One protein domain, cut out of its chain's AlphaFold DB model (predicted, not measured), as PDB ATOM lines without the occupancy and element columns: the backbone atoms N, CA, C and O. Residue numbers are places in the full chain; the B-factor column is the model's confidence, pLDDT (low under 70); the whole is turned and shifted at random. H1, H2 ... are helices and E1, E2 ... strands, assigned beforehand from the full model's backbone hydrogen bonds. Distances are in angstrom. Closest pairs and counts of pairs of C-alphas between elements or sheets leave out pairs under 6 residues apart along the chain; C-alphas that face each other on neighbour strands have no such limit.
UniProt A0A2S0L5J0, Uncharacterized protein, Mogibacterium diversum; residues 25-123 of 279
ATOM      1  N   THR A  25     -51.828  51.446  49.805       42.94
ATOM      2  CA  THR A  25     -51.135  50.180  49.983       42.94
ATOM      3  C   THR A  25     -51.521  49.157  48.912       42.94
ATOM      4  O   THR A  25     -50.630  48.609  48.289       42.94
ATOM      5  N   GLN A  26     -52.797  48.922  48.593       46.16
ATOM      6  CA  GLN A  26     -53.159  47.815  47.683       46.16
ATOM      7  C   GLN A  26     -52.687  48.018  46.231       46.16
ATOM      8  O   GLN A  26     -52.048  47.127  45.676       46.16
ATOM      9  N   ALA A  27     -52.931  49.189  45.636       40.72
ATOM     10  CA  ALA A  27     -52.638  49.409  44.214       40.72
ATOM     11  C   ALA A  27     -51.130  49.415  43.892       40.72
ATOM     12  O   ALA A  27     -50.720  48.913  42.851       40.72
ATOM     13  N   TYR A  28     -50.294  49.932  44.799       48.12
ATOM     14  CA  TYR A  28     -48.851  50.062  44.565       48.12
ATOM     15  C   TYR A  28     -48.075  48.742  44.696       48.12
ATOM     16  O   TYR A  28     -46.945  48.653  44.211       48.12
ATOM     17  N   TYR A  29     -48.628  47.735  45.384       58.25
ATOM     18  CA  TYR A  29     -47.939  46.457  45.588       58.25
ATOM     19  C   TYR A  29     -48.230  45.458  44.473       58.25
ATOM     20  O   TYR A  29     -47.300  44.793  44.015       58.25
ATOM     21  N   ASP A  30     -49.476  45.400  44.000       60.28
ATOM     22  CA  ASP A  30     -49.842  44.526  42.883       60.28
ATOM     23  C   ASP A  30     -49.065  44.904  41.618       60.28
ATOM     24  O   ASP A  30     -48.563  44.017  40.934       60.28
ATOM     25  N   GLU A  31     -48.876  46.200  41.352       65.94
ATOM     26  CA  GLU A  31     -48.113  46.687  40.196       65.94
ATOM     27  C   GLU A  31     -46.636  46.255  40.253       65.94
ATOM     28  O   GLU A  31     -46.122  45.706  39.285       65.94
ATOM     29  N   PHE A  32     -45.981  46.371  41.416       69.12
ATOM     30  CA  PHE A  32     -44.583  45.956  41.585       69.12
ATOM     31  C   PHE A  32     -44.376  44.449  41.379       69.12
ATOM     32  O   PHE A  32     -43.411  44.033  40.734       69.12
ATOM     33  N   VAL A  33     -45.253  43.605  41.934       70.50
ATOM     34  CA  VAL A  33     -45.135  42.149  41.739       70.50
ATOM     35  C   VAL A  33     -45.483  41.777  40.302       70.50
ATOM     36  O   VAL A  33     -44.819  40.920  39.726       70.50
ATOM     37  N   LYS A  34     -46.476  42.449  39.711       72.56
ATOM     38  CA  LYS A  34     -46.904  42.234  38.329       72.56
ATOM     39  C   LYS A  34     -45.796  42.555  37.326       72.56
ATOM     40  O   LYS A  34     -45.495  41.698  36.509       72.56
ATOM     41  N   GLU A  35     -45.137  43.710  37.425       75.38
ATOM     42  CA  GLU A  35     -44.018  44.078  36.535       75.38
ATOM     43  C   GLU A  35     -42.880  43.043  36.578       75.38
ATOM     44  O   GLU A  35     -42.309  42.664  35.551       75.38
ATOM     45  N   ASN A  36     -42.565  42.544  37.777       71.25
ATOM     46  CA  ASN A  36     -41.543  41.514  37.951       71.25
ATOM     47  C   ASN A  36     -41.999  40.146  37.420       71.25
ATOM     48  O   ASN A  36     -41.202  39.442  36.801       71.25
ATOM     49  N   ALA A  37     -43.266  39.776  37.622       66.62
ATOM     50  CA  ALA A  37     -43.829  38.535  37.102       66.62
ATOM     51  C   ALA A  37     -43.920  38.537  35.567       66.62
ATOM     52  O   ALA A  37     -43.597  37.536  34.931       66.62
ATOM     53  N   GLU A  38     -44.285  39.668  34.959       69.56
ATOM     54  CA  GLU A  38     -44.290  39.855  33.503       69.56
ATOM     55  C   GLU A  38     -42.876  39.740  32.919       69.56
ATOM     56  O   GLU A  38     -42.679  39.064  31.909       69.56
ATOM     57  N   SER A  39     -41.882  40.329  33.592       68.31
ATOM     58  CA  SER A  39     -40.473  40.215  33.194       68.31
ATOM     59  C   SER A  39     -39.982  38.761  33.251       68.31
ATOM     60  O   SER A  39     -39.350  38.285  32.309       68.31
ATOM     61  N   SER A  40     -40.331  38.021  34.308       67.19
ATOM     62  CA  SER A  40     -39.978  36.600  34.433       67.19
ATOM     63  C   SER A  40     -40.704  35.703  33.429       67.19
ATOM     64  O   SER A  40     -40.095  34.782  32.882       67.19
ATOM     65  N   ALA A  41     -41.968  35.994  33.111       61.94
ATOM     66  CA  ALA A  41     -42.716  35.273  32.083       61.94
ATOM     67  C   ALA A  41     -42.094  35.455  30.687       61.94
ATOM     68  O   ALA A  41     -41.990  34.483  29.936       61.94
ATOM     69  N   GLN A  42     -41.614  36.662  30.352       65.44
ATOM     70  CA  GLN A  42     -40.871  36.909  29.105       65.44
ATOM     71  C   GLN A  42     -39.571  36.095  29.022       65.44
ATOM     72  O   GLN A  42     -39.173  35.686  27.932       65.44
ATOM     73  N   ALA A  43     -38.934  35.819  30.163       66.94
ATOM     74  CA  ALA A  43     -37.747  34.973  30.262       66.94
ATOM     75  C   ALA A  43     -38.060  33.461  30.352       66.94
ATOM     76  O   ALA A  43     -37.138  32.649  30.442       66.94
ATOM     77  N   GLY A  44     -39.339  33.064  30.329       65.88
ATOM     78  CA  GLY A  44     -39.768  31.665  30.450       65.88
ATOM     79  C   GLY A  44     -39.590  31.075  31.854       65.88
ATOM     80  O   GLY A  44     -39.543  29.853  32.009       65.88
ATOM     81  N   LEU A  45     -39.468  31.924  32.877       70.81
ATOM     82  CA  LEU A  45     -39.235  31.527  34.259       70.81
ATOM     83  C   LEU A  45     -40.508  31.680  35.089       70.81
ATOM     84  O   LEU A  45     -41.206  32.690  35.030       70.81
ATOM     85  N   LYS A  46     -40.791  30.661  35.903       74.56
ATOM     86  CA  LYS A  46     -41.907  30.689  36.847       74.56
ATOM     87  C   LYS A  46     -41.586  31.630  38.001       74.56
ATOM     88  O   LYS A  46     -40.571  31.466  38.682       74.56
ATOM     89  N   THR A  47     -42.467  32.589  38.248       80.81
ATOM     90  CA  THR A  47     -42.367  33.475  39.405       80.81
ATOM     91  C   THR A  47     -42.935  32.798  40.640       80.81
ATOM     92  O   THR A  47     -44.097  32.403  40.650       80.81
ATOM     93  N   ILE A  48     -42.135  32.734  41.705       87.69
ATOM     94  CA  ILE A  48     -42.568  32.199  42.997       87.69
ATOM     95  C   ILE A  48     -42.754  33.333  43.998       87.69
ATOM     96  O   ILE A  48     -41.861  34.164  44.206       87.69
ATOM     97  N   VAL A  49     -43.908  33.323  44.658       90.19
ATOM     98  CA  VAL A  49     -44.224  34.200  45.782       90.19
ATOM     99  C   VAL A  49     -44.429  33.367  47.042       90.19
ATOM    100  O   VAL A  49     -45.107  32.343  47.031       90.19
ATOM    101  N   SER A  50     -43.830  33.794  48.149       92.25
ATOM    102  CA  SER A  50     -43.923  33.100  49.428       92.25
ATOM    103  C   SER A  50     -44.371  34.040  50.536       92.25
ATOM    104  O   SER A  50     -43.851  35.140  50.709       92.25
ATOM    105  N   ARG A  51     -45.360  33.610  51.318       91.94
ATOM    106  CA  ARG A  51     -45.810  34.314  52.521       91.94
ATOM    107  C   ARG A  51     -45.352  33.529  53.729       91.94
ATOM    108  O   ARG A  51     -45.649  32.341  53.851       91.94
ATOM    109  N   ARG A  52     -44.618  34.187  54.622       93.12
ATOM    110  CA  ARG A  52     -44.067  33.586  55.840       93.12
ATOM    111  C   ARG A  52     -44.552  34.339  57.065       93.12
ATOM    112  O   ARG A  52     -44.665  35.565  57.060       93.12
ATOM    113  N   GLU A  53     -44.820  33.597  58.129       89.56
ATOM    114  CA  GLU A  53     -45.137  34.160  59.437       89.56
ATOM    115  C   GLU A  53     -43.868  34.360  60.277       89.56
ATOM    116  O   GLU A  53     -42.974  33.509  60.311       89.56
ATOM    117  N   ILE A  54     -43.780  35.507  60.956       87.38
ATOM    118  CA  ILE A  54     -42.745  35.778  61.957       87.38
ATOM    119  C   ILE A  54     -43.387  35.641  63.341       87.38
ATOM    120  O   ILE A  54     -44.076  36.536  63.836       87.38
ATOM    121  N   GLY A  55     -43.205  34.471  63.953       81.31
ATOM    122  CA  GLY A  55     -43.960  34.073  65.142       81.31
ATOM    123  C   GLY A  55     -45.435  33.824  64.810       81.31
ATOM    124  O   GLY A  55     -45.759  33.399  63.710       81.31
ATOM    125  N   ARG A  56     -46.342  34.097  65.758       77.06
ATOM    126  CA  ARG A  56     -47.785  33.865  65.570       77.06
ATOM    127  C   ARG A  56     -48.477  35.069  64.920       77.06
ATOM    128  O   ARG A  56     -48.567  36.136  65.546       77.06
ATOM    129  N   CYS A  57     -48.967  34.886  63.694       74.69
ATOM    130  CA  CYS A  57     -49.844  35.824  62.984       74.69
ATOM    131  C   CYS A  57     -51.322  35.693  63.417       74.69
ATOM    132  O   CYS A  57     -51.661  34.879  64.275       74.69
ATOM    133  N   CYS A  58     -52.191  36.549  62.865       70.88
ATOM    134  CA  CYS A  58     -53.647  36.375  62.925       70.88
ATOM    135  C   CYS A  58     -54.100  35.203  62.045       70.88
ATOM    136  O   CYS A  58     -53.410  34.877  61.076       70.88
ATOM    137  N   ASP A  59     -55.262  34.622  62.344       74.44
ATOM    138  CA  ASP A  59     -55.716  33.366  61.723       74.44
ATOM    139  C   ASP A  59     -55.864  33.486  60.195       74.44
ATOM    140  O   ASP A  59     -55.388  32.630  59.453       74.44
ATOM    141  N   TRP A  60     -56.394  34.610  59.700       74.81
ATOM    142  CA  TRP A  60     -56.466  34.889  58.261       74.81
ATOM    143  C   TRP A  60     -55.083  34.954  57.591       74.81
ATOM    144  O   TRP A  60     -54.851  34.315  56.568       74.81
ATOM    145  N   CYS A  61     -54.112  35.652  58.189       76.94
ATOM    146  CA  CYS A  61     -52.757  35.727  57.631       76.94
ATOM    147  C   CYS A  61     -52.070  34.366  57.652       76.94
ATOM    148  O   CYS A  61     -51.310  34.075  56.733       76.94
ATOM    149  N   HIS A  62     -52.327  33.572  58.695       83.81
ATOM    150  CA  HIS A  62     -51.836  32.207  58.809       83.81
ATOM    151  C   HIS A  62     -52.414  31.320  57.698       83.81
ATOM    152  O   HIS A  62     -51.659  30.596  57.063       83.81
ATOM    153  N   SER A  63     -53.704  31.457  57.359       83.88
ATOM    154  CA  SER A  63     -54.309  30.702  56.245       83.88
ATOM    155  C   SER A  63     -53.735  31.029  54.860       83.88
ATOM    156  O   SER A  63     -53.876  30.231  53.941       83.88
ATOM    157  N   LEU A  64     -53.072  32.181  54.709       85.75
ATOM    158  CA  LEU A  64     -52.413  32.598  53.466       85.75
ATOM    159  C   LEU A  64     -50.927  32.200  53.418       85.75
ATOM    160  O   LEU A  64     -50.269  32.432  52.403       85.75
ATOM    161  N   VAL A  65     -50.366  31.659  54.509       90.94
ATOM    162  CA  VAL A  65     -48.967  31.209  54.561       90.94
ATOM    163  C   VAL A  65     -48.770  30.070  53.572       90.94
ATOM    164  O   VAL A  65     -49.552  29.126  53.515       90.94
ATOM    165  N   GLY A  66     -47.705  30.161  52.787       92.62
ATOM    166  CA  GLY A  66     -47.431  29.186  51.746       92.62
ATOM    167  C   GLY A  66     -46.478  29.731  50.702       92.62
ATOM    168  O   GLY A  66     -45.950  30.838  50.825       92.62
ATOM    169  N   GLU A  67     -46.246  28.911  49.694       93.56
ATOM    170  CA  GLU A  67     -45.459  29.230  48.517       93.56
ATOM    171  C   GLU A  67     -46.300  28.885  47.296       93.56
ATOM    172  O   GLU A  67     -46.892  27.809  47.250       93.56
ATOM    173  N   TYR A  68     -46.390  29.824  46.359       90.81
ATOM    174  CA  TYR A  68     -47.288  29.745  45.215       90.81
ATOM    175  C   TYR A  68     -46.569  30.223  43.959       90.81
ATOM    176  O   TYR A  68     -45.725  31.125  44.014       90.81
ATOM    177  N   GLU A  69     -46.934  29.639  42.824       87.69
ATOM    178  CA  GLU A  69     -46.640  30.236  41.528       87.69
ATOM    179  C   GLU A  69     -47.520  31.478  41.340       87.69
ATOM    180  O   GLU A  69     -48.689  31.493  41.732       87.69
ATOM    181  N   TYR A  70     -46.951  32.547  40.787       83.62
ATOM    182  CA  TYR A  70     -47.699  33.777  40.557       83.62
ATOM    183  C   TYR A  70     -48.863  33.536  39.585       83.62
ATOM    184  O   TYR A  70     -48.671  33.073  38.467       83.62
ATOM    185  N   GLY A  71     -50.066  33.888  40.024       81.88
ATOM    186  CA  GLY A  71     -51.338  33.600  39.364       81.88
ATOM    187  C   GLY A  71     -52.138  32.490  40.053       81.88
ATOM    188  O   GLY A  71     -53.358  32.471  39.924       81.88
ATOM    189  N   GLU A  72     -51.486  31.622  40.831       88.88
ATOM    190  CA  GLU A  72     -52.124  30.492  41.527       88.88
ATOM    191  C   GLU A  72     -52.317  30.737  43.033       88.88
ATOM    192  O   GLU A  72     -52.918  29.921  43.735       88.88
ATOM    193  N   GLN A  73     -51.818  31.861  43.557       87.44
ATOM    194  CA  GLN A  73     -51.994  32.227  44.960       87.44
ATOM    195  C   GLN A  73     -53.469  32.487  45.326       87.44
ATOM    196  O   GLN A  73     -54.251  32.942  44.485       87.44
ATOM    197  N   PRO A  74     -53.858  32.288  46.602       84.50
ATOM    198  CA  PRO A  74     -55.194  32.630  47.078       84.50
ATOM    199  C   PRO A  74     -55.550  34.104  46.838       84.50
ATOM    200  O   PRO A  74     -54.681  34.981  46.786       84.50
ATOM    201  N   ALA A  75     -56.850  34.399  46.769       75.38
ATOM    202  CA  ALA A  75     -57.323  35.782  46.761       75.38
ATOM    203  C   ALA A  75     -56.775  36.554  47.977       75.38
ATOM    204  O   ALA A  75     -56.583  35.987  49.053       75.38
ATOM    205  N   ASP A  76     -56.515  37.851  47.797       74.06
ATOM    206  CA  ASP A  76     -55.939  38.734  48.820       74.06
ATOM    207  C   ASP A  76     -54.532  38.328  49.325       74.06
ATOM    208  O   ASP A  76     -54.067  38.833  50.347       74.06
ATOM    209  N   PHE A  77     -53.790  37.467  48.619       80.88
ATOM    210  CA  PHE A  77     -52.463  37.014  49.063       80.88
ATOM    211  C   PHE A  77     -51.462  38.153  49.337       80.88
ATOM    212  O   PHE A  77     -50.720  38.095  50.321       80.88
ATOM    213  N   PHE A  78     -51.452  39.211  48.519       79.12
ATOM    214  CA  PHE A  78     -50.570  40.376  48.708       79.12
ATOM    215  C   PHE A  78     -51.105  41.387  49.725       79.12
ATOM    216  O   PHE A  78     -50.404  42.324  50.126       79.12
ATOM    217  N   ARG A  79     -52.340  41.185  50.195       75.00
ATOM    218  CA  ARG A  79     -52.975  42.062  51.163       75.00
ATOM    219  C   ARG A  79     -52.336  41.888  52.537       75.00
ATOM    220  O   ARG A  79     -52.138  40.778  53.049       75.00
ATOM    221  N   ARG A  80     -52.052  43.031  53.158       71.75
ATOM    222  CA  ARG A  80     -51.453  43.143  54.485       71.75
ATOM    223  C   ARG A  80     -52.422  43.823  55.443       71.75
ATOM    224  O   ARG A  80     -53.024  44.832  55.098       71.75
ATOM    225  N   HIS A  81     -52.525  43.291  56.653       66.56
ATOM    226  CA  HIS A  81     -53.138  44.004  57.769       66.56
ATOM    227  C   HIS A  81     -52.169  45.032  58.344       66.56
ATOM    228  O   HIS A  81     -50.958  44.774  58.409       66.56
ATOM    229  N   ASP A  82     -52.704  46.146  58.842       61.81
ATOM    230  CA  ASP A  82     -51.907  47.061  59.651       61.81
ATOM    231  C   ASP A  82     -51.352  46.255  60.841       61.81
ATOM    232  O   ASP A  82     -52.087  45.544  61.529       61.81
ATOM    233  N   TYR A  83     -50.032  46.310  61.046       62.28
ATOM    234  CA  TYR A  83     -49.312  45.585  62.105       62.28
ATOM    235  C   TYR A  83     -49.224  44.046  61.963       62.28
ATOM    236  O   TYR A  83     -48.949  43.343  62.940       62.28
ATOM    237  N   CYS A  84     -49.392  43.479  60.755       72.81
ATOM    238  CA  CYS A  84     -49.103  42.052  60.540       72.81
ATOM    239  C   CYS A  84     -47.620  41.719  60.794       72.81
ATOM    240  O   CYS A  84     -46.726  42.423  60.318       72.81
ATOM    241  N   LYS A  85     -47.373  40.576  61.451       79.19
ATOM    242  CA  LYS A  85     -46.037  39.968  61.609       79.19
ATOM    243  C   LYS A  85     -45.595  39.124  60.409       79.19
ATOM    244  O   LYS A  85     -44.570  38.464  60.462       79.19
ATOM    245  N   CYS A  86     -46.399  39.071  59.359       86.00
ATOM    246  CA  CYS A  86     -46.079  38.332  58.153       86.00
ATOM    247  C   CYS A  86     -45.065  39.097  57.294       86.00
ATOM    248  O   CYS A  86     -44.886  40.308  57.457       86.00
ATOM    249  N   ILE A  87     -44.433  38.378  56.375       88.94
ATOM    250  CA  ILE A  87     -43.635  38.908  55.269       88.94
ATOM    251  C   ILE A  87     -44.065  38.192  53.987       88.94
ATOM    252  O   ILE A  87     -44.312  36.984  54.019       88.94
ATOM    253  N   VAL A  88     -44.200  38.933  52.888       90.25
ATOM    254  CA  VAL A  88     -44.437  38.361  51.558       90.25
ATOM    255  C   VAL A  88     -43.203  38.632  50.720       90.25
ATOM    256  O   VAL A  88     -42.784  39.776  50.571       90.25
ATOM    257  N   LEU A  89     -42.611  37.564  50.209       91.31
ATOM    258  CA  LEU A  89     -41.366  37.576  49.472       91.31
ATOM    259  C   LEU A  89     -41.627  37.129  48.040       91.31
ATOM    260  O   LEU A  89     -42.298  36.131  47.797       91.31
ATOM    261  N   PHE A  90     -41.055  37.858  47.099       89.00
ATOM    262  CA  PHE A  90     -40.935  37.447  45.709       89.00
ATOM    263  C   PHE A  90     -39.517  36.920  45.481       89.00
ATOM    264  O   PHE A  90     -38.552  37.587  45.865       89.00
ATOM    265  N   ARG A  91     -39.381  35.737  44.871       88.19
ATOM    266  CA  ARG A  91     -38.078  35.189  44.479       88.19
ATOM    267  C   ARG A  91     -37.794  35.527  43.020       88.19
ATOM    268  O   ARG A  91     -38.506  35.065  42.133       88.19
ATOM    269  N   ASN A  92     -36.725  36.280  42.776       81.25
ATOM    270  CA  ASN A  92     -36.296  36.607  41.419       81.25
ATOM    271  C   ASN A  92     -35.447  35.491  40.786       81.25
ATOM    272  O   ASN A  92     -35.010  34.544  41.446       81.25
ATOM    273  N   GLU A  93     -35.155  35.652  39.498       75.50
ATOM    274  CA  GLU A  93     -34.381  34.712  38.671       75.50
ATOM    275  C   GLU A  93     -32.963  34.462  39.202       75.50
ATOM    276  O   GLU A  93     -32.402  33.381  39.047       75.50
ATOM    277  N   LYS A  94     -32.394  35.451  39.902       79.50
ATOM    278  CA  LYS A  94     -31.075  35.370  40.547       79.50
ATOM    279  C   LYS A  94     -31.126  34.671  41.911       79.50
ATOM    280  O   LYS A  94     -30.122  34.635  42.620       79.50
ATOM    281  N   GLY A  95     -32.288  34.149  42.309       83.25
ATOM    282  CA  GLY A  95     -32.510  33.494  43.596       83.25
ATOM    283  C   GLY A  95     -32.545  34.447  44.793       83.25
ATOM    284  O   GLY A  95     -32.421  33.987  45.928       83.25
ATOM    285  N   ARG A  96     -32.696  35.755  44.559       88.62
ATOM    286  CA  ARG A  96     -32.834  36.780  45.602       88.62
ATOM    287  C   ARG A  96     -34.292  36.920  45.999       88.62
ATOM    288  O   ARG A  96     -35.181  36.647  45.198       88.62
ATOM    289  N   TYR A  97     -34.517  37.370  47.225       91.00
ATOM    290  CA  TYR A  97     -35.850  37.531  47.789       91.00
ATOM    291  C   TYR A  97     -36.132  39.007  48.004       91.00
ATOM    292  O   TYR A  97     -35.363  39.666  48.690       91.00
ATOM    293  N   THR A  98     -37.236  39.519  47.482       89.69
ATOM    294  CA  THR A  98     -37.646  40.908  47.702       89.69
ATOM    295  C   THR A  98     -38.926  40.934  48.515       89.69
ATOM    296  O   THR A  98     -39.898  40.280  48.143       89.69
ATOM    297  N   ASP A  99     -38.939  41.679  49.621       89.50
ATOM    298  CA  ASP A  99     -40.178  41.943  50.354       89.50
ATOM    299  C   ASP A  99     -41.079  42.837  49.507       89.50
ATOM    300  O   ASP A  99     -40.711  43.957  49.154       89.50
ATOM    301  N   VAL A 100     -42.271  42.337  49.192       84.94
ATOM    302  CA  VAL A 100     -43.250  43.017  48.339       84.94
ATOM    303  C   VAL A 100     -43.649  44.378  48.909       84.94
ATOM    304  O   VAL A 100     -43.917  45.310  48.152       84.94
ATOM    305  N   TRP A 101     -43.651  44.530  50.237       80.19
ATOM    306  CA  TRP A 101     -44.126  45.758  50.871       80.19
ATOM    307  C   TRP A 101     -43.026  46.787  51.102       80.19
ATOM    308  O   TRP A 101     -43.224  47.968  50.817       80.19
ATOM    309  N   SER A 102     -41.879  46.365  51.643       83.38
ATOM    310  CA  SER A 102     -40.756  47.280  51.899       83.38
ATOM    311  C   SER A 102     -39.855  47.487  50.684       83.38
ATOM    312  O   SER A 102     -39.056  48.421  50.678       83.38
ATOM    313  N   LYS A 103     -39.975  46.626  49.662       85.94
ATOM    314  CA  LYS A 103     -39.126  46.575  48.462       85.94
ATOM    315  C   LYS A 103     -37.646  46.304  48.762       85.94
ATOM    316  O   LYS A 103     -36.798  46.458  47.887       85.94
ATOM    317  N   LYS A 104     -37.321  45.892  49.992       89.19
ATOM    318  CA  LYS A 104     -35.967  45.491  50.382       89.19
ATOM    319  C   LYS A 104     -35.635  44.134  49.774       89.19
ATOM    320  O   LYS A 104     -36.449  43.212  49.825       89.19
ATOM    321  N   GLU A 105     -34.430  44.018  49.224       92.00
ATOM    322  CA  GLU A 105     -33.909  42.772  48.665       92.00
ATOM    323  C   GLU A 105     -32.990  42.058  49.669       92.00
ATOM    324  O   GLU A 105     -32.156  42.667  50.338       92.00
ATOM    325  N   TYR A 106     -33.105  40.737  49.713       93.88
ATOM    326  CA  TYR A 106     -32.425  39.831  50.619       93.88
ATOM    327  C   TYR A 106     -31.727  38.716  49.847       93.88
ATOM    328  O   TYR A 106     -32.171  38.271  48.784       93.88
ATOM    329  N   ARG A 107     -30.623  38.218  50.415       93.00
ATOM    330  CA  ARG A 107     -29.870  37.105  49.818       93.00
ATOM    331  C   ARG A 107     -30.593  35.771  49.979       93.00
ATOM    332  O   ARG A 107     -30.434  34.895  49.140       93.00
ATOM    333  N   SER A 108     -31.360  35.623  51.055       93.75
ATOM    334  CA  SER A 108     -32.119  34.420  51.372       93.75
ATOM    335  C   SER A 108     -33.424  34.761  52.091       93.75
ATOM    336  O   SER A 108     -33.540  35.808  52.732       93.75
ATOM    337  N   GLU A 109     -34.389  33.839  52.050       92.75
ATOM    338  CA  GLU A 109     -35.629  33.936  52.832       92.75
ATOM    339  C   GLU A 109     -35.337  34.085  54.337       92.75
ATOM    340  O   GLU A 109     -35.989  34.848  55.048       92.75
ATOM    341  N   LYS A 110     -34.311  33.377  54.829       93.19
ATOM    342  CA  LYS A 110     -33.897  33.419  56.234       93.19
ATOM    343  C   LYS A 110     -33.441  34.819  56.645       93.19
ATOM    344  O   LYS A 110     -33.819  35.269  57.723       93.19
ATOM    345  N   ASP A 111     -32.681  35.510  55.794       94.19
ATOM    346  CA  ASP A 111     -32.212  36.873  56.078       94.19
ATOM    347  C   ASP A 111     -33.387  37.845  56.196       94.19
ATOM    348  O   ASP A 111     -33.460  38.610  57.158       94.19
ATOM    349  N   ALA A 112     -34.355  37.741  55.279       92.88
ATOM    350  CA  ALA A 112     -35.571  38.545  55.313       92.88
ATOM    351  C   ALA A 112     -36.363  38.328  56.612       92.88
ATOM    352  O   ALA A 112     -36.811  39.277  57.256       92.88
ATOM    353  N   ARG A 113     -36.487  37.068  57.048       93.31
ATOM    354  CA  ARG A 113     -37.179  36.709  58.294       93.31
ATOM    355  C   ARG A 113     -36.457  37.227  59.538       93.31
ATOM    356  O   ARG A 113     -37.119  37.698  60.460       93.31
ATOM    357  N   ILE A 114     -35.126  37.151  59.572       92.88
ATOM    358  CA  ILE A 114     -34.316  37.664  60.689       92.88
ATOM    359  C   ILE A 114     -34.435  39.183  60.781       92.88
ATOM    360  O   ILE A 114     -34.640  39.707  61.874       92.88
ATOM    361  N   GLU A 115     -34.328  39.897  59.659       92.56
ATOM    362  CA  GLU A 115     -34.499  41.349  59.661       92.56
ATOM    363  C   GLU A 115     -35.906  41.727  60.116       92.56
ATOM    364  O   GLU A 115     -36.058  42.582  60.988       92.56
ATOM    365  N   LYS A 116     -36.932  41.018  59.630       88.50
ATOM    366  CA  LYS A 116     -38.304  41.283  60.054       88.50
ATOM    367  C   LYS A 116     -38.526  41.042  61.545       88.50
ATOM    368  O   LYS A 116     -39.242  41.808  62.188       88.50
ATOM    369  N   ALA A 117     -37.914  40.001  62.105       88.62
ATOM    370  CA  ALA A 117     -37.955  39.743  63.540       88.62
ATOM    371  C   ALA A 117     -37.311  40.888  64.335       88.62
ATOM    372  O   ALA A 117     -37.920  41.373  65.283       88.62
ATOM    373  N   LYS A 118     -36.148  41.390  63.897       90.12
ATOM    374  CA  LYS A 118     -35.488  42.552  64.517       90.12
ATOM    375  C   LYS A 118     -36.341  43.817  64.438       90.12
ATOM    376  O   LYS A 118     -36.444  44.533  65.427       90.12
ATOM    377  N   GLU A 119     -36.986  44.075  63.298       85.44
ATOM    378  CA  GLU A 119     -37.921  45.199  63.152       85.44
ATOM    379  C   GLU A 119     -39.060  45.107  64.180       85.44
ATOM    380  O   GLU A 119     -39.354  46.089  64.859       85.44
ATOM    381  N   LEU A 120     -39.662  43.922  64.331       80.88
ATOM    382  CA  LEU A 120     -40.735  43.670  65.300       80.88
ATOM    383  C   LEU A 120     -40.260  43.761  66.758       80.88
ATOM    384  O   LEU A 120     -41.037  44.155  67.623       80.88
ATOM    385  N   GLU A 121     -39.010  43.402  67.051       83.12
ATOM    386  CA  GLU A 121     -38.411  43.564  68.382       83.12
ATOM    387  C   GLU A 121     -38.114  45.031  68.711       83.12
ATOM    388  O   GLU A 121     -38.277  45.448  69.856       83.12
ATOM    389  N   SER A 122     -37.724  45.820  67.707       83.06
ATOM    390  CA  SER A 122     -37.489  47.264  67.831       83.06
ATOM    391  C   SER A 122     -38.765  48.116  67.763       83.06
ATOM    392  O   SER A 122     -38.688  49.344  67.798       83.06
ATOM    393  N   GLU A 123     -39.933  47.478  67.634       76.81
ATOM    394  CA  GLU A 123     -41.233  48.141  67.534       76.81
ATOM    395  C   GLU A 123     -41.508  48.987  68.789       76.81
ATOM    396  O   GLU A 123     -41.355  48.521  69.922       76.81
TER     397      GLU A 123
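This is residues 25 to 123 of the 279 residues of an uncharacterized protein of Mogibacterium diversum (UniProt A0A2S0L5J0). The domain is a twisted sheet of four short antiparallel strands with helix H3 running along one of its faces, while the long helix H1 and the short helix H2 only graze the sheet. A long stretch with no named element, residues 70 to 85, links E2 to E3. The printed part has 99 residues, with three named helices and four named strands in the order H1 E1 H2 E2 E3 E4 H3, and the sheet's order is E2 - E1 - E3 - E4. The class is mixed, helices and strands. The whole is compact, with a radius of gyration of the C-alphas of 13.0 A, and spans 39 by 28 by 22 A.

Find C-alpha 26 at (-53.159, 47.815, 47.683); from there H1 runs through residues 26 to 42, 24.8 A long. E1 follows at residues 48 to 53, 16.8 A, and then H2 at residues 59 to 63. E2 is residues 66 to 69. Look next for C-alpha 86 at (-46.079, 38.332, 58.153), where E3 begins; it runs to residue 91, 16.2 A. E4 is residues 97 to 99. H3, residues 109 to 121, is 18.5 A long and ends at C-alpha 121, at (-38.411, 43.564, 68.382).

Begin with the inner strands E1 and E3, antiparallel at 159 degrees, where N 50 and O 89 are 2.8 A apart, within hydrogen-bond range. Edge strand E2 is antiparallel to E1 at 168 degrees, with N 49 and O 68 at 2.9 A. Edge strand E4 forms a hairpin with E3, at 138 degrees, with N 98 and O 90 at 2.8 A. Residues 97 to 98 of E4 also make a short antiparallel pairing with residues 105 to 106. H3 is on one face of the sheet, making two layers, a helix on one face of a sheet, at a height over the sheet of 8.1 A. It runs along the strands, at 27 degrees to E3 on the local plane. It lies over E3, on which 4 of its 13 C-alphas fall, and only just not over E4, on which 2 fall. The closest C-alphas of H3 and E3 are those of Arg 113 and Ile 87, 7.5 A apart. H1 only grazes the sheet with residues 33 to 40; its closest C-alpha pair with E3 is Val 33 and Phe 90, 7.5 A. H2 only grazes it with residues 61 to 63. H1, H2 and H3 are apart from one another. Every O i to N i+4 pair is within hydrogen-bond range in H2 and H3, and 10 of 13 in H1.

The two C-alphas farthest apart are those of Gly 44 and Glu 123, 40.6 A. The printed part has no cut, and the link from E2 to E3 is long, with 16 residues. The mean pLDDT of the printed part is 79.9; look for values under 70 at residues 25 to 32, 37 to 44 and 81 to 83.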